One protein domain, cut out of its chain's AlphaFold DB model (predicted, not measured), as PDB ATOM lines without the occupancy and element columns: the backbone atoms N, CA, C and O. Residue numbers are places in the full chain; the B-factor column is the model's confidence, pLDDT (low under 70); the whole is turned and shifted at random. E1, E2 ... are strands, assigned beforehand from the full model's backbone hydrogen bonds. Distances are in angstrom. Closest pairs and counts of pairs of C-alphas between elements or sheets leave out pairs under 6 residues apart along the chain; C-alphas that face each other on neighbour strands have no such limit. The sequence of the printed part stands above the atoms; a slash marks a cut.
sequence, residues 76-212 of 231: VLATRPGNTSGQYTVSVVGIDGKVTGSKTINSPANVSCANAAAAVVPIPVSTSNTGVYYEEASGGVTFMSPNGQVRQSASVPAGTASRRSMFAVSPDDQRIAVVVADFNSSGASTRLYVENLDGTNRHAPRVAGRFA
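This is residues 76 to 212 of the 231 residues of an uncharacterized protein of Chloroflexi bacterium (UniProt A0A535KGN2). Three small antiparallel sheets are stacked face to face in turn, with E4 to E7 as the middle layer, E1 to E3 over one of its faces and E8 to E11 partly over the other. The strands of E8 to E11 cross those of the middle layer at 40 degrees, and the long link between E3 and E4, residues 107 to 124, has no named element, its C-alphas lying from 3 to 25 A from the mean of all C-alphas. The printed part has 137 residues with no named helix and eleven named strands, E1 to E11, which hold 68 of them, under half; the class is all strand. The sheets run E1 E2 E3, E4 E5 E6 E7 and E8 E9 E10 E11. The whole is compact, with a radius of gyration of the C-alphas of 15.4 A, and only just flat, spanning 49 by 40 by 22 A.

E1, residues 76 to 79, begins at C-alpha 76 at (13.654, -76.854, -21.719). E2 is residues 87 to 93, 19.7 A long, and E3 is residues 99 to 106, 20.1 A. E4 is residues 125 to 127, E5 132 to 135, E6 140 to 144 and E7 150 to 155. E8, residues 163 to 169, is 20.1 A long and begins at C-alpha 163 at (14.160, -73.670, 3.939). E9, residues 175 to 184, measures 29.5 A and E10, residues 187 to 196, 29.9 A. E11, residues 207 to 210, ends at C-alpha 210 at (25.109, -81.722, 7.576).

Each sheet is a meander, each strand the antiparallel neighbour of the one before. In the hairpin E1 and E2, N 77 and O 91 are 2.8 A apart; in E2 and E3, N 90 and O 103 are 2.9 A apart. The sheet E1 E2 E3 is face to face with E4 E5 E6 E7, 9.9 A centre to centre where they face, their strands at 20 degrees. The closest C-alphas of E2 and E5, those of Val 90 and Tyr 134, are 7.7 A apart. In E5 and E6, N 134 and O 142 are 2.9 A apart. The sheets E4 E5 E6 E7 and E8 E9 E10 E11 are also face to face, 9.2 A apart in the same way, with strands at 40 degrees. The edge strands E4 and E8 come closest at the C-alphas of Ser 126 and Ala 168, 5.3 A. E8 E9 E10 E11 is twisted; N 180 and O 191 of E9 and E10 are 2.8 A apart.

The C-alphas of Asp 96 and Ser 186, the two farthest apart, are 49.0 A apart. The printed part has no cut. The link from E3 to E4, residues 107 to 124, is long. Mean pLDDT of the printed part is 83.6; residues 82 to 85, 113 to 120 and 199 to 212 are under 70.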
ATOM      1  N   VAL A  76      14.243 -77.588 -22.844       95.75
ATOM      2  CA  VAL A  76      13.654 -76.854 -21.719       95.75
ATOM      3  C   VAL A  76      14.483 -75.612 -21.456       95.75
ATOM      4  O   VAL A  76      15.694 -75.693 -21.264       95.75
ATOM      5  N   LEU A  77      13.816 -74.461 -21.421       95.31
ATOM      6  CA  LEU A  77      14.403 -73.191 -21.030       95.31
ATOM      7  C   LEU A  77      13.795 -72.757 -19.695       95.31
ATOM      8  O   LEU A  77      12.587 -72.555 -19.597       95.31
ATOM      9  N   ALA A  78      14.629 -72.593 -18.673       93.88
ATOM     10  CA  ALA A  78      14.226 -72.050 -17.383       93.88
ATOM     11  C   ALA A  78      14.960 -70.727 -17.154       93.88
ATOM     12  O   ALA A  78      16.188 -70.699 -17.086       93.88
ATOM     13  N   THR A  79      14.222 -69.622 -17.060       92.12
ATOM     14  CA  THR A  79      14.810 -68.277 -16.965       92.12
ATOM     15  C   THR A  79      14.251 -67.504 -15.784       92.12
ATOM     16  O   THR A  79      13.070 -67.591 -15.456       92.12
ATOM     17  N   ARG A  80      15.115 -66.722 -15.133       88.12
ATOM     18  CA  ARG A  80      14.724 -65.747 -14.116       88.12
ATOM     19  C   ARG A  80      14.951 -64.354 -14.713       88.12
ATOM     20  O   ARG A  80      16.098 -64.040 -15.032       88.12
ATOM     21  N   PRO A  81      13.904 -63.536 -14.916       77.12
ATOM     22  CA  PRO A  81      14.086 -62.188 -15.439       77.12
ATOM     23  C   PRO A  81      14.951 -61.369 -14.471       77.12
ATOM     24  O   PRO A  81      14.707 -61.376 -13.265       77.12
ATOM     25  N   GLY A  82      15.969 -60.680 -14.996       61.94
ATOM     26  CA  GLY A  82      17.060 -60.069 -14.219       61.94
ATOM     27  C   GLY A  82      16.666 -58.955 -13.238       61.94
ATOM     28  O   GLY A  82      17.516 -58.476 -12.497       61.94
ATOM     29  N   ASN A  83      15.396 -58.551 -13.208       57.50
ATOM     30  CA  ASN A  83      14.853 -57.507 -12.338       57.50
ATOM     31  C   ASN A  83      13.622 -57.943 -11.521       57.50
ATOM     32  O   ASN A  83      13.184 -57.191 -10.653       57.50
ATOM     33  N   THR A  84      13.076 -59.141 -11.750       58.94
ATOM     34  CA  THR A  84      11.885 -59.625 -11.039       58.94
ATOM     35  C   THR A  84      12.299 -60.696 -10.044       58.94
ATOM     36  O   THR A  84      12.354 -61.890 -10.348       58.94
ATOM     37  N   SER A  85      12.591 -60.265  -8.817       69.00
ATOM     38  CA  SER A  85      12.755 -61.193  -7.705       69.00
ATOM     39  C   SER A  85      11.444 -61.946  -7.478       69.00
ATOM     40  O   SER A  85      10.391 -61.327  -7.345       69.00
ATOM     41  N   GLY A  86      11.506 -63.273  -7.404       81.94
ATOM     42  CA  GLY A  86      10.358 -64.080  -6.992       81.94
ATOM     43  C   GLY A  86       9.528 -64.683  -8.120       81.94
ATOM     44  O   GLY A  86       8.537 -65.330  -7.815       81.94
ATOM     45  N   GLN A  87       9.931 -64.566  -9.389       90.06
ATOM     46  CA  GLN A  87       9.326 -65.331 -10.486       90.06
ATOM     47  C   GLN A  87      10.380 -65.975 -11.385       90.06
ATOM     48  O   GLN A  87      11.519 -65.516 -11.458       90.06
ATOM     49  N   TYR A  88      10.002 -67.055 -12.057       92.94
ATOM     50  CA  TYR A  88      10.779 -67.654 -13.135       92.94
ATOM     51  C   TYR A  88       9.836 -68.209 -14.204       92.94
ATOM     52  O   TYR A  88       8.671 -68.505 -13.928       92.94
ATOM     53  N   THR A  89      10.336 -68.325 -15.428       94.94
ATOM     54  CA  THR A  89       9.591 -68.849 -16.570       94.94
ATOM     55  C   THR A  89      10.193 -70.173 -17.000       94.94
ATOM     56  O   THR A  89      11.409 -70.270 -17.174       94.94
ATOM     57  N   VAL A  90       9.339 -71.177 -17.180       96.06
ATOM     58  CA  VAL A  90       9.684 -72.467 -17.780       96.06
ATOM     59  C   VAL A  90       9.034 -72.532 -19.147       96.06
ATOM     60  O   VAL A  90       7.826 -72.340 -19.268       96.06
ATOM     61  N   SER A  91       9.832 -72.803 -20.170       96.19
ATOM     62  CA  SER A  91       9.372 -72.970 -21.541       96.19
ATOM     63  C   SER A  91       9.853 -74.302 -22.092       96.19
ATOM     64  O   SER A  91      11.021 -74.656 -21.932       96.19
ATOM     65  N   VAL A  92       8.958 -75.022 -22.760       95.12
ATOM     66  CA  VAL A  92       9.305 -76.203 -23.545       95.12
ATOM     67  C   VAL A  92       9.456 -75.786 -24.999       95.12
ATOM     68  O   VAL A  92       8.624 -75.056 -25.539       95.12
ATOM     69  N   VAL A  93      10.554 -76.221 -25.607       94.25
ATOM     70  CA  VAL A  93      10.942 -75.897 -26.977       94.25
ATOM     71  C   VAL A  93      10.912 -77.183 -27.797       94.25
ATOM     72  O   VAL A  93      11.544 -78.173 -27.429       94.25
ATOM     73  N   GLY A  94      10.163 -77.183 -28.895       89.00
ATOM     74  CA  GLY A  94      10.126 -78.291 -29.841       89.00
ATOM     75  C   GLY A  94      11.430 -78.427 -30.630       89.00
ATOM     76  O   GLY A  94      12.281 -77.536 -30.632       89.00
ATOM     77  N   ILE A  95      11.580 -79.539 -31.353       87.75
ATOM     78  CA  ILE A  95      12.725 -79.765 -32.259       87.75
ATOM     79  C   ILE A  95      12.820 -78.734 -33.393       87.75
ATOM     80  O   ILE A  95      13.876 -78.567 -33.992       87.75
ATOM     81  N   ASP A  96      11.721 -78.041 -33.687       88.38
ATOM     82  CA  ASP A  96      11.637 -76.956 -34.662       88.38
ATOM     83  C   ASP A  96      12.113 -75.605 -34.095       88.38
ATOM     84  O   ASP A  96      12.053 -74.587 -34.783       88.38
ATOM     85  N   GLY A  97      12.570 -75.581 -32.837       88.38
ATOM     86  CA  GLY A  97      13.023 -74.379 -32.142       88.38
ATOM     87  C   GLY A  97      11.888 -73.476 -31.657       88.38
ATOM     88  O   GLY A  97      12.158 -72.374 -31.178       88.38
ATOM     89  N   LYS A  98      10.622 -73.906 -31.762       91.44
ATOM     90  CA  LYS A  98       9.471 -73.114 -31.312       91.44
ATOM     91  C   LYS A  98       9.065 -73.473 -29.894       91.44
ATOM     92  O   LYS A  98       9.140 -74.624 -29.477       91.44
ATOM     93  N   VAL A  99       8.581 -72.478 -29.156       94.12
ATOM     94  CA  VAL A  99       8.011 -72.693 -27.823       94.12
ATOM     95  C   VAL A  99       6.640 -73.348 -27.970       94.12
ATOM     96  O   VAL A  99       5.722 -72.751 -28.529       94.12
ATOM     97  N   THR A 100       6.503 -74.569 -27.462       92.25
ATOM     98  CA  THR A 100       5.257 -75.351 -27.489       92.25
ATOM     99  C   THR A 100       4.428 -75.161 -26.223       92.25
ATOM    100  O   THR A 100       3.212 -75.332 -26.238       92.25
ATOM    101  N   GLY A 101       5.073 -74.764 -25.126       92.38
ATOM    102  CA  GLY A 101       4.433 -74.431 -23.862       92.38
ATOM    103  C   GLY A 101       5.311 -73.492 -23.050       92.38
ATOM    104  O   GLY A 101       6.536 -73.588 -23.088       92.38
ATOM    105  N   SER A 102       4.698 -72.560 -22.325       95.44
ATOM    106  CA  SER A 102       5.419 -71.665 -21.424       95.44
ATOM    107  C   SER A 102       4.562 -71.293 -20.227       95.44
ATOM    108  O   SER A 102       3.350 -71.112 -20.350       95.44
ATOM    109  N   LYS A 103       5.194 -71.178 -19.062       94.75
ATOM    110  CA  LYS A 103       4.531 -70.780 -17.825       94.75
ATOM    111  C   LYS A 103       5.467 -69.921 -16.991       94.75
ATOM    112  O   LYS A 103       6.613 -70.293 -16.758       94.75
ATOM    113  N   THR A 104       4.957 -68.785 -16.532       94.44
ATOM    114  CA  THR A 104       5.611 -67.945 -15.525       94.44
ATOM    115  C   THR A 104       5.010 -68.270 -14.169       94.44
ATOM    116  O   THR A 104       3.787 -68.303 -14.027       94.44
ATOM    117  N   ILE A 105       5.868 -68.554 -13.195       92.81
ATOM    118  CA  ILE A 105       5.473 -69.045 -11.877       92.81
ATOM    119  C   ILE A 105       6.192 -68.246 -10.799       92.81
ATOM    120  O   ILE A 105       7.347 -67.843 -10.960       92.81
ATOM    121  N   ASN A 106       5.516 -68.071  -9.665       92.19
ATOM    122  CA  ASN A 106       6.149 -67.586  -8.450       92.19
ATOM    123  C   ASN A 106       7.219 -68.583  -7.983       92.19
ATOM    124  O   ASN A 106       6.936 -69.752  -7.722       92.19
ATOM    125  N   SER A 107       8.455 -68.102  -7.874       88.56
ATOM    126  CA  SER A 107       9.593 -68.842  -7.334       88.56
ATOM    127  C   SER A 107       9.375 -69.119  -5.850       88.56
ATOM    128  O   SER A 107       8.923 -68.216  -5.139       88.56
ATOM    129  N   PRO A 108       9.803 -70.284  -5.331       87.62
ATOM    130  CA  PRO A 108       9.901 -70.452  -3.891       87.62
ATOM    131  C   PRO A 108      10.852 -69.403  -3.315       87.62
ATOM    132  O   PRO A 108      11.768 -68.940  -4.016       87.62
ATOM    133  N   ALA A 109      10.603 -69.037  -2.055       84.94
ATOM    134  CA  ALA A 109      11.299 -67.964  -1.361       84.94
ATOM    135  C   ALA A 109      12.826 -68.095  -1.479       84.94
ATOM    136  O   ALA A 109      13.383 -69.200  -1.507       84.94
ATOM    137  N   ASN A 110      13.498 -66.946  -1.558       81.25
ATOM    138  CA  ASN A 110      14.950 -66.905  -1.466       81.25
ATOM    139  C   ASN A 110      15.365 -67.290  -0.045       81.25
ATOM    140  O   ASN A 110      14.767 -66.831   0.928       81.25
ATOM    141  N   VAL A 111      16.405 -68.107   0.062       81.06
ATOM    142  CA  VAL A 111      16.969 -68.496   1.353       81.06
ATOM    143  C   VAL A 111      18.000 -67.471   1.793       81.06
ATOM    144  O   VAL A 111      18.867 -67.105   1.004       81.06
ATOM    145  N   SER A 112      17.967 -67.082   3.064       76.44
ATOM    146  CA  SER A 112      19.012 -66.292   3.723       76.44
ATOM    147  C   SER A 112      19.634 -67.070   4.882       76.44
ATOM    148  O   SER A 112      18.919 -67.653   5.700       76.44
ATOM    149  N   CYS A 113      20.961 -67.034   5.009       68.50
ATOM    150  CA  CYS A 113      21.651 -67.534   6.199       68.50
ATOM    151  C   CYS A 113      21.734 -66.407   7.243       68.50
ATOM    152  O   CYS A 113      22.724 -65.681   7.304       68.50
ATOM    153  N   ALA A 114      20.676 -66.234   8.042       69.12
ATOM    154  CA  ALA A 114      20.546 -65.130   9.003       69.12
ATOM    155  C   ALA A 114      20.730 -63.744   8.339       69.12
ATOM    156  O   ALA A 114      20.039 -63.443   7.371       69.12
ATOM    157  N   ASN A 115      21.653 -62.911   8.835       64.06
ATOM    158  CA  ASN A 115      21.899 -61.546   8.345       64.06
ATOM    159  C   ASN A 115      22.738 -61.488   7.049       64.06
ATOM    160  O   ASN A 115      23.167 -60.407   6.646       64.06
ATOM    161  N   ALA A 116      23.036 -62.631   6.428       63.69
ATOM    162  CA  ALA A 116      23.798 -62.690   5.187       63.69
ATOM    163  C   ALA A 116      22.896 -62.555   3.949       63.69
ATOM    164  O   ALA A 116      21.701 -62.860   3.986       63.69
ATOM    165  N   ALA A 117      23.499 -62.126   2.836       62.28
ATOM    166  CA  ALA A 117      22.838 -62.062   1.536       62.28
ATOM    167  C   ALA A 117      22.208 -63.413   1.154       62.28
ATOM    168  O   ALA A 117      22.695 -64.478   1.542       62.28
ATOM    169  N   ALA A 118      21.112 -63.358   0.394       65.88
ATOM    170  CA  ALA A 118      20.403 -64.554  -0.034       65.88
ATOM    171  C   ALA A 118      21.319 -65.494  -0.834       65.88
ATOM    172  O   ALA A 118      22.069 -65.052  -1.706       65.88
ATOM    173  N   ALA A 119      21.235 -66.796  -0.557       65.19
ATOM    174  CA  ALA A 119      21.955 -67.804  -1.318       65.19
ATOM    175  C   ALA A 119      21.407 -67.856  -2.751       65.19
ATOM    176  O   ALA A 119      20.191 -67.908  -2.962       65.19
ATOM    177  N   VAL A 120      22.297 -67.859  -3.746       68.81
ATOM    178  CA  VAL A 120      21.907 -68.074  -5.143       68.81
ATOM    179  C   VAL A 120      21.549 -69.545  -5.303       68.81
ATOM    180  O   VAL A 120      22.421 -70.409  -5.325       68.81
ATOM    181  N   VAL A 121      20.252 -69.832  -5.393       77.19
ATOM    182  CA  VAL A 121      19.747 -71.195  -5.568       77.19
ATOM    183  C   VAL A 121      19.319 -71.419  -7.023       77.19
ATOM    184  O   VAL A 121      18.628 -70.553  -7.588       77.19
ATOM    185  N   PRO A 122      19.671 -72.575  -7.624       83.56
ATOM    186  CA  PRO A 122      19.160 -72.987  -8.925       83.56
ATOM    187  C   PRO A 122      17.629 -72.929  -9.021       83.56
ATOM    188  O   PRO A 122      16.903 -73.060  -8.027       83.56
ATOM    189  N   ILE A 123      17.132 -72.742 -10.244       89.62
ATOM    190  CA  ILE A 123      15.700 -72.824 -10.531       89.62
ATOM    191  C   ILE A 123      15.248 -74.277 -10.277       89.62
ATOM    192  O   ILE A 123      15.916 -75.195 -10.753       89.62
ATOM    193  N   PRO A 124      14.160 -74.507  -9.521       91.12
ATOM    194  CA  PRO A 124      13.752 -75.845  -9.104       91.12
ATOM    195  C   PRO A 124      12.973 -76.540 -10.231       91.12
ATOM    196  O   PRO A 124      11.744 -76.586 -10.225       91.12
ATOM    197  N   VAL A 125      13.712 -77.031 -11.227       94.94
ATOM    198  CA  VAL A 125      13.190 -77.772 -12.381       94.94
ATOM    199  C   VAL A 125      13.872 -79.131 -12.510       94.94
ATOM    200  O   VAL A 125      15.060 -79.264 -12.225       94.94
ATOM    201  N   SER A 126      13.130 -80.128 -12.988       95.38
ATOM    202  CA  SER A 126      13.649 -81.447 -13.357       95.38
ATOM    203  C   SER A 126      12.978 -81.927 -14.635       95.38
ATOM    204  O   SER A 126      11.797 -81.681 -14.843       95.38
ATOM    205  N   THR A 127      13.701 -82.653 -15.477       94.06
ATOM    206  CA  THR A 127      13.176 -83.213 -16.729       94.06
ATOM    207  C   THR A 127      13.056 -84.727 -16.646       94.06
ATOM    208  O   THR A 127      13.899 -85.373 -16.027       94.06
ATOM    209  N   SER A 128      12.046 -85.284 -17.306       92.19
ATOM    210  CA  SER A 128      11.860 -86.720 -17.520       92.19
ATOM    211  C   SER A 128      11.833 -87.048 -19.015       92.19
ATOM    212  O   SER A 128      12.055 -86.178 -19.856       92.19
ATOM    213  N   ASN A 129      11.534 -88.288 -19.397       90.38
ATOM    214  CA  ASN A 129      11.362 -88.612 -20.813       90.38
ATOM    215  C   ASN A 129      10.070 -88.029 -21.405       90.38
ATOM    216  O   ASN A 129       9.961 -87.930 -22.626       90.38
ATOM    217  N   THR A 130       9.099 -87.637 -20.573       91.25
ATOM    218  CA  THR A 130       7.780 -87.189 -21.045       91.25
ATOM    219  C   THR A 130       7.493 -85.717 -20.793       91.25
ATOM    220  O   THR A 130       6.466 -85.236 -21.271       91.25
ATOM    221  N   GLY A 131       8.367 -84.986 -20.093       93.00
ATOM    222  CA  GLY A 131       8.233 -83.540 -19.919       93.00
ATOM    223  C   GLY A 131       9.072 -82.947 -18.790       93.00
ATOM    224  O   GLY A 131      10.020 -83.545 -18.287       93.00
ATOM    225  N   VAL A 132       8.713 -81.727 -18.397       96.00
ATOM    226  CA  VAL A 132       9.391 -80.964 -17.346       96.00
ATOM    227  C   VAL A 132       8.513 -80.843 -16.109       96.00
ATOM    228  O   VAL A 132       7.316 -80.587 -16.190       96.00
ATOM    229  N   TYR A 133       9.140 -80.976 -14.951       96.62
ATOM    230  CA  TYR A 133       8.576 -80.730 -13.639       96.62
ATOM    231  C   TYR A 133       9.180 -79.454 -13.063       96.62
ATOM    232  O   TYR A 133      10.389 -79.243 -13.158       96.62
ATOM    233  N   TYR A 134       8.355 -78.612 -12.453       96.00
ATOM    234  CA  TYR A 134       8.784 -77.350 -11.855       96.00
ATOM    235  C   TYR A 134       8.046 -77.079 -10.538       96.00
ATOM    236  O   TYR A 134       6.885 -77.457 -10.384       96.00
ATOM    237  N   GLU A 135       8.726 -76.449  -9.578       94.88
ATOM    238  CA  GLU A 135       8.168 -76.146  -8.248       94.88
ATOM    239  C   GLU A 135       7.600 -74.723  -8.161       94.88
ATOM    240  O   GLU A 135       8.281 -73.728  -8.428       94.88
ATOM    241  N   GLU A 136       6.358 -74.612  -7.714       92.62
ATOM    242  CA  GLU A 136       5.699 -73.341  -7.432       92.62
ATOM    243  C   GLU A 136       5.998 -72.855  -6.003       92.62
ATOM    244  O   GLU A 136       6.377 -73.629  -5.128       92.62
ATOM    245  N   ALA A 137       5.780 -71.569  -5.718       91.75
ATOM    246  CA  ALA A 137       6.071 -70.985  -4.403       91.75
ATOM    247  C   ALA A 137       5.393 -71.692  -3.211       91.75
ATOM    248  O   ALA A 137       5.906 -71.643  -2.095       91.75
ATOM    249  N   SER A 138       4.261 -72.359  -3.442       91.88
ATOM    250  CA  SER A 138       3.537 -73.155  -2.444       91.88
ATOM    251  C   SER A 138       4.190 -74.509  -2.125       91.88
ATOM    252  O   SER A 138       3.695 -75.218  -1.254       91.88
ATOM    253  N   GLY A 139       5.263 -74.891  -2.827       91.88
ATOM    254  CA  GLY A 139       5.843 -76.236  -2.786       91.88
ATOM    255  C   GLY A 139       5.106 -77.247  -3.670       91.88
ATOM    256  O   GLY A 139       5.389 -78.442  -3.622       91.88
ATOM    257  N   GLY A 140       4.136 -76.813  -4.480       93.56
ATOM    258  CA  GLY A 140       3.518 -77.673  -5.487       93.56
ATOM    259  C   GLY A 140       4.504 -77.996  -6.611       93.56
ATOM    260  O   GLY A 140       5.139 -77.090  -7.138       93.56
ATOM    261  N   VAL A 141       4.613 -79.267  -6.998       94.69
ATOM    262  CA  VAL A 141       5.382 -79.695  -8.175       94.69
ATOM    263  C   VAL A 141       4.421 -79.975  -9.323       94.69
ATOM    264  O   VAL A 141       3.586 -80.885  -9.256       94.69
ATOM    265  N   THR A 142       4.568 -79.195 -10.384       95.25
ATOM    266  CA  THR A 142       3.702 -79.210 -11.559       95.25
ATOM    267  C   THR A 142       4.461 -79.783 -12.750       95.25
ATOM    268  O   THR A 142       5.618 -79.445 -12.977       95.25
ATOM    269  N   PHE A 143       3.804 -80.648 -13.518       95.38
ATOM    270  CA  PHE A 143       4.313 -81.202 -14.767       95.38
ATOM    271  C   PHE A 143       3.797 -80.399 -15.955       95.38
ATOM    272  O   PHE A 143       2.607 -80.087 -16.017       95.38
ATOM    273  N   MET A 144       4.672 -80.136 -16.920       95.12
ATOM    274  CA  MET A 144       4.340 -79.672 -18.258       95.12
ATOM    275  C   MET A 144       4.923 -80.640 -19.283       95.12
ATOM    276  O   MET A 144       6.129 -80.873 -19.349       95.12
ATOM    277  N   SER A 145       4.042 -81.182 -20.106       93.44
ATOM    278  CA  SER A 145       4.419 -82.028 -21.237       93.44
ATOM    279  C   SER A 145       4.949 -81.196 -22.414       93.44
ATOM    280  O   SER A 145       4.665 -79.999 -22.506       93.44
ATOM    281  N   PRO A 146       5.670 -81.812 -23.367       92.25
ATOM    282  CA  PRO A 146       6.228 -81.097 -24.504       92.25
ATOM    283  C   PRO A 146       5.216 -80.511 -25.488       92.25
ATOM    284  O   PRO A 146       5.604 -79.710 -26.330       92.25
ATOM    285  N   ASN A 147       3.928 -80.847 -25.387       89.88
ATOM    286  CA  ASN A 147       2.849 -80.177 -26.125       89.88
ATOM    287  C   ASN A 147       2.193 -79.033 -25.317       89.88
ATOM    288  O   ASN A 147       1.145 -78.525 -25.711       89.88
ATOM    289  N   GLY A 148       2.772 -78.664 -24.170       90.19
ATOM    290  CA  GLY A 148       2.305 -77.582 -23.310       90.19
ATOM    291  C   GLY A 148       1.176 -77.949 -22.345       90.19
ATOM    292  O   GLY A 148       0.715 -77.069 -21.619       90.19
ATOM    293  N   GLN A 149       0.727 -79.211 -22.282       92.12
ATOM    294  CA  GLN A 149      -0.298 -79.610 -21.308       92.12
ATOM    295  C   GLN A 149       0.285 -79.673 -19.897       92.12
ATOM    296  O   GLN A 149       1.369 -80.227 -19.695       92.12
ATOM    297  N   VAL A 150      -0.459 -79.138 -18.927       93.75
ATOM    298  CA  VAL A 150      -0.015 -78.953 -17.539       93.75
ATOM    299  C   VAL A 150      -0.878 -79.767 -16.574       93.75
ATOM    300  O   VAL A 150      -2.099 -79.789 -16.712       93.75
ATOM    301  N   ARG A 151      -0.264 -80.392 -15.561       92.69
ATOM    302  CA  ARG A 151      -0.975 -81.065 -14.455       92.69
ATOM    303  C   ARG A 151      -0.194 -81.011 -13.142       92.69
ATOM    304  O   ARG A 151       1.036 -81.063 -13.149       92.69
ATOM    305  N   GLN A 152      -0.898 -80.978 -12.012       92.06
ATOM    306  CA  GLN A 152      -0.272 -81.152 -10.698       92.06
ATOM    307  C   GLN A 152       0.263 -82.583 -10.566       92.06
ATOM    308  O   GLN A 152      -0.420 -83.519 -10.973       92.06
ATOM    309  N   SER A 153       1.469 -82.751 -10.017       90.81
ATOM    310  CA  SER A 153       2.094 -84.076  -9.880       90.81
ATOM    311  C   SER A 153       2.441 -84.439  -8.443       90.81
ATOM    312  O   SER A 153       2.092 -85.519  -7.991       90.81
ATOM    313  N   ALA A 154       3.094 -83.543  -7.704       91.12
ATOM    314  CA  ALA A 154       3.499 -83.817  -6.326       91.12
ATOM    315  C   ALA A 154       3.499 -82.544  -5.478       91.12
ATOM    316  O   ALA A 154       3.124 -81.460  -5.939       91.12
ATOM    317  N   SER A 155       3.910 -82.683  -4.221       91.50
ATOM    318  CA  SER A 155       4.144 -81.563  -3.320       91.50
ATOM    319  C   SER A 155       5.396 -81.825  -2.499       91.50
ATOM    320  O   SER A 155       5.539 -82.876  -1.884       91.50
ATOM    321  N   VAL A 156       6.281 -80.839  -2.479       91.56
ATOM    322  CA  VAL A 156       7.459 -80.787  -1.621       91.56
ATOM    323  C   VAL A 156       7.245 -79.732  -0.535       91.56
ATOM    324  O   VAL A 156       6.396 -78.849  -0.686       91.56
ATOM    325  N   PRO A 157       7.986 -79.785   0.585       92.19
ATOM    326  CA  PRO A 157       7.926 -78.737   1.591       92.19
ATOM    327  C   PRO A 157       8.168 -77.361   0.968       92.19
ATOM    328  O   PRO A 157       9.203 -77.138   0.339       92.19
ATOM    329  N   ALA A 158       7.219 -76.446   1.163       91.56
ATOM    330  CA  ALA A 158       7.289 -75.103   0.607       91.56
ATOM    331  C   ALA A 158       8.561 -74.368   1.054       91.56
ATOM    332  O   ALA A 158       8.984 -74.462   2.215       91.56
ATOM    333  N   GLY A 159       9.152 -73.609   0.130       88.25
ATOM    334  CA  GLY A 159      10.299 -72.758   0.422       88.25
ATOM    335  C   GLY A 159       9.955 -71.660   1.430       88.25
ATOM    336  O   GLY A 159       8.918 -71.008   1.335       88.25
ATOM    337  N   THR A 160      10.855 -71.421   2.379       89.31
ATOM    338  CA  THR A 160      10.771 -70.311   3.342       89.31
ATOM    339  C   THR A 160      12.088 -69.536   3.344       89.31
ATOM    340  O   THR A 160      13.050 -69.936   2.691       89.31
ATOM    341  N   ALA A 161      12.179 -68.453   4.122       86.25
ATOM    342  CA  ALA A 161      13.434 -67.710   4.286       86.25
ATOM    343  C   ALA A 161      14.599 -68.575   4.819       86.25
ATOM    344  O   ALA A 161      15.766 -68.225   4.648       86.25
ATOM    345  N   SER A 162      14.290 -69.717   5.441       87.56
ATOM    346  CA  SER A 162      15.262 -70.631   6.048       87.56
ATOM    347  C   SER A 162      15.152 -72.061   5.521       87.56
ATOM    348  O   SER A 162      15.801 -72.947   6.062       87.56
ATOM    349  N   ARG A 163      14.341 -72.323   4.490       88.94
ATOM    350  CA  ARG A 163      14.160 -73.670   3.939       88.94
ATOM    351  C   ARG A 163      14.114 -73.647   2.427       88.94
ATOM    352  O   ARG A 163      13.382 -72.854   1.838       88.94
ATOM    353  N   ARG A 164      14.808 -74.600   1.811       90.00
ATOM    354  CA  ARG A 164      14.719 -74.875   0.382       90.00
ATOM    355  C   ARG A 164      14.466 -76.342   0.107       90.00
ATOM    356  O   ARG A 164      15.146 -77.191   0.673       90.00
ATOM    357  N   SER A 165      13.558 -76.601  -0.824       90.81
ATOM    358  CA  SER A 165      13.413 -77.902  -1.460       90.81
ATOM    359  C   SER A 165      14.078 -77.878  -2.837       90.81
ATOM    360  O   SER A 165      14.105 -76.862  -3.534       90.81
ATOM    361  N   MET A 166      14.687 -78.999  -3.190       90.81
ATOM    362  CA  MET A 166      15.234 -79.311  -4.504       90.81
ATOM    363  C   MET A 166      14.780 -80.720  -4.838       90.81
ATOM    364  O   MET A 166      14.634 -81.546  -3.937       90.81
ATOM    365  N   PHE A 167      14.567 -81.018  -6.112       93.38
ATOM    366  CA  PHE A 167      14.083 -82.332  -6.492       93.38
ATOM    367  C   PHE A 167      14.611 -82.768  -7.854       93.38
ATOM    368  O   PHE A 167      14.994 -81.946  -8.684       93.38
ATOM    369  N   ALA A 168      14.600 -84.079  -8.065       94.56
ATOM    370  CA  ALA A 168      14.827 -84.718  -9.347       94.56
ATOM    371  C   ALA A 168      13.742 -85.774  -9.567       94.56
ATOM    372  O   ALA A 168      13.414 -86.534  -8.654       94.56
ATOM    373  N   VAL A 169      13.188 -85.820 -10.770       93.56
ATOM    374  CA  VAL A 169      12.205 -86.820 -11.195       93.56
ATOM    375  C   VAL A 169      12.910 -87.890 -12.016       93.56
ATOM    376  O   VAL A 169      13.795 -87.583 -12.815       93.56
ATOM    377  N   SER A 170      12.551 -89.153 -11.790       90.75
ATOM    378  CA  SER A 170      13.097 -90.265 -12.559       90.75
ATOM    379  C   SER A 170      12.678 -90.165 -14.035       90.75
ATOM    380  O   SER A 170      11.583 -89.686 -14.338       90.75
ATOM    381  N   PRO A 171      13.516 -90.623 -14.984       92.00
ATOM    382  CA  PRO A 171      13.205 -90.516 -16.411       92.00
ATOM    383  C   PRO A 171      11.884 -91.177 -16.840       92.00
ATOM    384  O   PRO A 171      11.330 -90.806 -17.868       92.00
ATOM    385  N   ASP A 172      11.389 -92.143 -16.066       88.81
ATOM    386  CA  ASP A 172      10.155 -92.907 -16.286       88.81
ATOM    387  C   ASP A 172       8.903 -92.321 -15.595       88.81
ATOM    388  O   ASP A 172       7.860 -92.970 -15.598       88.81
ATOM    389  N   ASP A 173       8.992 -91.127 -14.996       89.94
ATOM    390  CA  ASP A 173       7.895 -90.436 -14.290       89.94
ATOM    391  C   ASP A 173       7.320 -91.178 -13.073       89.94
ATOM    392  O   ASP A 173       6.219 -90.872 -12.610       89.94
ATOM    393  N   GLN A 174       8.047 -92.151 -12.522       89.81
ATOM    394  CA  GLN A 174       7.536 -92.965 -11.415       89.81
ATOM    395  C   GLN A 174       7.918 -92.432 -10.038       89.81
ATOM    396  O   GLN A 174       7.189 -92.641  -9.066       89.81
ATOM    397  N   ARG A 175       9.072 -91.772  -9.918       91.38
ATOM    398  CA  ARG A 175       9.653 -91.396  -8.629       91.38
ATOM    399  C   ARG A 175      10.162 -89.969  -8.633       91.38
ATOM    400  O   ARG A 175      10.630 -89.454  -9.644       91.38
ATOM    401  N   ILE A 176      10.140 -89.365  -7.455       91.00
ATOM    402  CA  ILE A 176      10.749 -88.069  -7.184       91.00
ATOM    403  C   ILE A 176      11.692 -88.205  -5.988       91.00
ATOM    404  O   ILE A 176      11.328 -88.706  -4.925       91.00
ATOM    405  N   ALA A 177      12.940 -87.795  -6.186       92.12
ATOM    406  CA  ALA A 177      13.941 -87.650  -5.144       92.12
ATOM    407  C   ALA A 177      13.951 -86.194  -4.689       92.12
ATOM    408  O   ALA A 177      14.124 -85.301  -5.513       92.12
ATOM    409  N   VAL A 178      13.780 -85.951  -3.394       91.12
ATOM    410  CA  VAL A 178      13.660 -84.608  -2.828       91.12
ATOM    411  C   VAL A 178      14.725 -84.401  -1.767       91.12
ATOM    412  O   VAL A 178      14.881 -85.197  -0.839       91.12
ATOM    413  N   VAL A 179      15.433 -83.288  -1.898       90.50
ATOM    414  CA  VAL A 179      16.370 -82.766  -0.916       90.50
ATOM    415  C   VAL A 179      15.738 -81.546  -0.260       90.50
ATOM    416  O   VAL A 179      15.400 -80.580  -0.936       90.50
ATOM    417  N   VAL A 180      15.616 -81.573   1.063       90.88
ATOM    418  CA  VAL A 180      15.173 -80.432   1.867       90.88
ATOM    419  C   VAL A 180      16.361 -79.927   2.666       90.88
ATOM    420  O   VAL A 180      16.929 -80.668   3.467       90.88
ATOM    421  N   ALA A 181      16.736 -78.674   2.442       87.88
ATOM    422  CA  ALA A 181      17.786 -77.978   3.163       87.88
ATOM    423  C   ALA A 181      17.173 -76.919   4.088       87.88
ATOM    424  O   ALA A 181      16.491 -76.003   3.633       87.88
ATOM    425  N   ASP A 182      17.430 -77.052   5.386       87.62
ATOM    426  CA  ASP A 182      17.100 -76.077   6.420       87.62
ATOM    427  C   ASP A 182      18.361 -75.284   6.785       87.62
ATOM    428  O   ASP A 182      19.382 -75.862   7.158       87.62
ATOM    429  N   PHE A 183      18.289 -73.962   6.705       83.75
ATOM    430  CA  PHE A 183      19.396 -73.037   6.918       83.75
ATOM    431  C   PHE A 183      19.218 -72.285   8.232       83.75
ATOM    432  O   PHE A 183      18.135 -71.808   8.560       83.75
ATOM    433  N   ASN A 184      20.300 -72.148   8.985       82.31
ATOM    434  CA  ASN A 184      20.357 -71.337  10.194       82.31
ATOM    435  C   ASN A 184      21.722 -70.637  10.292       82.31
ATOM    436  O   ASN A 184      22.577 -70.786   9.420       82.31
ATOM    437  N   SER A 185      21.942 -69.872  11.364       77.31
ATOM    438  CA  SER A 185      23.196 -69.134  11.587       77.31
ATOM    439  C   SER A 185      24.445 -70.021  11.676       77.31
ATOM    440  O   SER A 185      25.548 -69.530  11.461       77.31
ATOM    441  N   SER A 186      24.290 -71.312  11.977       75.25
ATOM    442  CA  SER A 186      25.386 -72.286  12.089       75.25
ATOM    443  C   SER A 186      25.628 -73.108  10.815       75.25
ATOM    444  O   SER A 186      26.545 -73.927  10.792       75.25
ATOM    445  N   GLY A 187      24.821 -72.922   9.764       75.19
ATOM    446  CA  GLY A 187      24.948 -73.628   8.486       75.19
ATOM    447  C   GLY A 187      23.650 -74.290   8.016       75.19
ATOM    448  O   GLY A 187      22.553 -73.899   8.418       75.19
ATOM    449  N   ALA A 188      23.780 -75.299   7.148       81.25
ATOM    450  CA  ALA A 188      22.661 -76.027   6.551       81.25
ATOM    451  C   ALA A 188      22.540 -77.464   7.095       81.25
ATOM    452  O   ALA A 188      23.531 -78.175   7.278       81.25
ATOM    453  N   SER A 189      21.306 -77.901   7.337       84.62
ATOM    454  CA  SER A 189      20.939 -79.289   7.620       84.62
ATOM    455  C   SER A 189      20.118 -79.827   6.461       84.62
ATOM    456  O   SER A 189      19.160 -79.185   6.042       84.62
ATOM    457  N   THR A 190      20.444 -81.021   5.975       85.56
ATOM    458  CA  THR A 190      19.826 -81.585   4.775       85.56
ATOM    459  C   THR A 190      19.138 -82.913   5.071       85.56
ATOM    460  O   THR A 190      19.649 -83.746   5.824       85.56
ATOM    461  N   ARG A 191      17.979 -83.124   4.449       89.00
ATOM    462  CA  ARG A 191      17.247 -84.393   4.427       89.00
ATOM    463  C   ARG A 191      16.999 -84.809   2.986       89.00
ATOM    464  O   ARG A 191      16.534 -83.993   2.200       89.00
ATOM    465  N   LEU A 192      17.276 -86.068   2.669       88.81
ATOM    466  CA  LEU A 192      16.987 -86.677   1.372       88.81
ATOM    467  C   LEU A 192      15.938 -87.777   1.543       88.81
ATOM    468  O   LEU A 192      16.076 -88.661   2.396       88.81
ATOM    469  N   TYR A 193      14.917 -87.752   0.696       86.94
ATOM    470  CA  TYR A 193      13.948 -88.832   0.565       86.94
ATOM    471  C   TYR A 193      13.601 -89.076  -0.901       86.94
ATOM    472  O   TYR A 193      13.851 -88.239  -1.762       86.94
ATOM    473  N   VAL A 194      13.057 -90.257  -1.177       89.25
ATOM    474  CA  VAL A 194      12.527 -90.628  -2.490       89.25
ATOM    475  C   VAL A 194      11.112 -91.133  -2.273       89.25
ATOM    476  O   VAL A 194      10.896 -91.989  -1.411       89.25
ATOM    477  N   GLU A 195      10.170 -90.615  -3.045       87.31
ATOM    478  CA  GLU A 195       8.758 -90.996  -3.013       87.31
ATOM    479  C   GLU A 195       8.267 -91.342  -4.422       87.31
ATOM    480  O   GLU A 195       8.901 -90.996  -5.423       87.31
ATOM    481  N   ASN A 196       7.148 -92.059  -4.497       86.25
ATOM    482  CA  ASN A 196       6.480 -92.302  -5.769       86.25
ATOM    483  C   ASN A 196       5.635 -91.078  -6.158       86.25
ATOM    484  O   ASN A 196       4.992 -90.463  -5.306       86.25
ATOM    485  N   LEU A 197       5.600 -90.759  -7.453       85.25
ATOM    486  CA  LEU A 197       4.852 -89.618  -7.999       85.25
ATOM    487  C   LEU A 197       3.328 -89.812  -7.988       85.25
ATOM    488  O   LEU A 197       2.587 -88.837  -8.032       85.25
ATOM    489  N   ASP A 198       2.851 -91.049  -7.883       76.81
ATOM    490  CA  ASP A 198       1.431 -91.388  -7.715       76.81
ATOM    491  C   ASP A 198       0.924 -91.171  -6.272       76.81
ATOM    492  O   ASP A 198      -0.252 -91.387  -5.976       76.81
ATOM    493  N   GLY A 199       1.812 -90.764  -5.358       63.72
ATOM    494  CA  GLY A 199       1.510 -90.551  -3.947       63.72
ATOM    495  C   GLY A 199       1.314 -91.834  -3.134       63.72
ATOM    496  O   GLY A 199       1.007 -91.736  -1.944       63.72
ATOM    497  N   THR A 200       1.512 -93.026  -3.714       56.28
ATOM    498  CA  THR A 200       1.177 -94.300  -3.048       56.28
ATOM    499  C   THR A 200       2.187 -94.746  -1.992       56.28
ATOM    500  O   THR A 200       1.882 -95.655  -1.227       56.28
ATOM    501  N   ASN A 201       3.354 -94.102  -1.865       51.25
ATOM    502  CA  ASN A 201       4.340 -94.424  -0.825       51.25
ATOM    503  C   ASN A 201       5.148 -93.195  -0.379       51.25
ATOM    504  O   ASN A 201       6.141 -92.823  -1.008       51.25
ATOM    505  N   ARG A 202       4.762 -92.597   0.756       56.06
ATOM    506  CA  ARG A 202       5.569 -91.588   1.464       56.06
ATOM    507  C   ARG A 202       6.614 -92.298   2.326       56.06
ATOM    508  O   ARG A 202       6.329 -92.689   3.455       56.06
ATOM    509  N   HIS A 203       7.815 -92.521   1.798       50.91
ATOM    510  CA  HIS A 203       8.893 -93.119   2.591       50.91
ATOM    511  C   HIS A 203       9.547 -92.105   3.541       50.91
ATOM    512  O   HIS A 203       9.696 -90.926   3.227       50.91
ATOM    513  N   ALA A 204       9.979 -92.601   4.704       46.31
ATOM    514  CA  ALA A 204      10.781 -91.866   5.676       46.31
ATOM    515  C   ALA A 204      12.139 -91.418   5.078       46.31
ATOM    516  O   ALA A 204      12.660 -92.088   4.179       46.31
ATOM    517  N   PRO A 205      12.730 -90.306   5.564       48.72
ATOM    518  CA  PRO A 205      14.008 -89.787   5.072       48.72
ATOM    519  C   PRO A 205      15.099 -90.861   5.108       48.72
ATOM    520  O   PRO A 205      15.333 -91.479   6.144       48.72
ATOM    521  N   ARG A 206      15.762 -91.086   3.968       51.31
ATOM    522  CA  ARG A 206      16.782 -92.137   3.810       51.31
ATOM    523  C   ARG A 206      18.181 -91.662   4.201       51.31
ATOM    524  O   ARG A 206      19.008 -92.490   4.556       51.31
ATOM    525  N   VAL A 207      18.439 -90.350   4.176       50.28
ATOM    526  CA  VAL A 207      19.702 -89.752   4.640       50.28
ATOM    527  C   VAL A 207      19.423 -88.396   5.294       50.28
ATOM    528  O   VAL A 207      18.796 -87.526   4.686       50.28
ATOM    529  N   ALA A 208      19.900 -88.207   6.525       45.88
ATOM    530  CA  ALA A 208      20.023 -86.901   7.170       45.88
ATOM    531  C   ALA A 208      21.517 -86.589   7.320       45.88
ATOM    532  O   ALA A 208      22.262 -87.406   7.857       45.88
ATOM    533  N   GLY A 209      21.961 -85.435   6.827       46.91
ATOM    534  CA  GLY A 209      23.370 -85.046   6.842       46.91
ATOM    535  C   GLY A 209      23.541 -83.539   6.985       46.91
ATOM    536  O   GLY A 209      22.679 -82.763   6.575       46.91
ATOM    537  N   ARG A 210      24.653 -83.117   7.587       47.28
ATOM    538  CA  ARG A 210      25.109 -81.722   7.576       47.28
ATOM    539  C   ARG A 210      26.192 -81.616   6.512       47.28
ATOM    540  O   ARG A 210      27.198 -82.311   6.613       47.28
ATOM    541  N   PHE A 211      25.987 -80.776   5.508       43.50
ATOM    542  CA  PHE A 211      26.968 -80.550   4.450       43.50
ATOM    543  C   PHE A 211      27.393 -79.080   4.454       43.50
ATOM    544  O   PHE A 211      26.568 -78.192   4.674       43.50
ATOM    545  N   ALA A 212      28.683 -78.827   4.223       38.28
ATOM    546  CA  ALA A 212      29.180 -77.486   3.932       38.28
ATOM    547  C   ALA A 212      28.625 -77.000   2.577       38.28
ATOM    548  O   ALA A 212      28.280 -77.813   1.719       38.28
TER     549      ALA A 212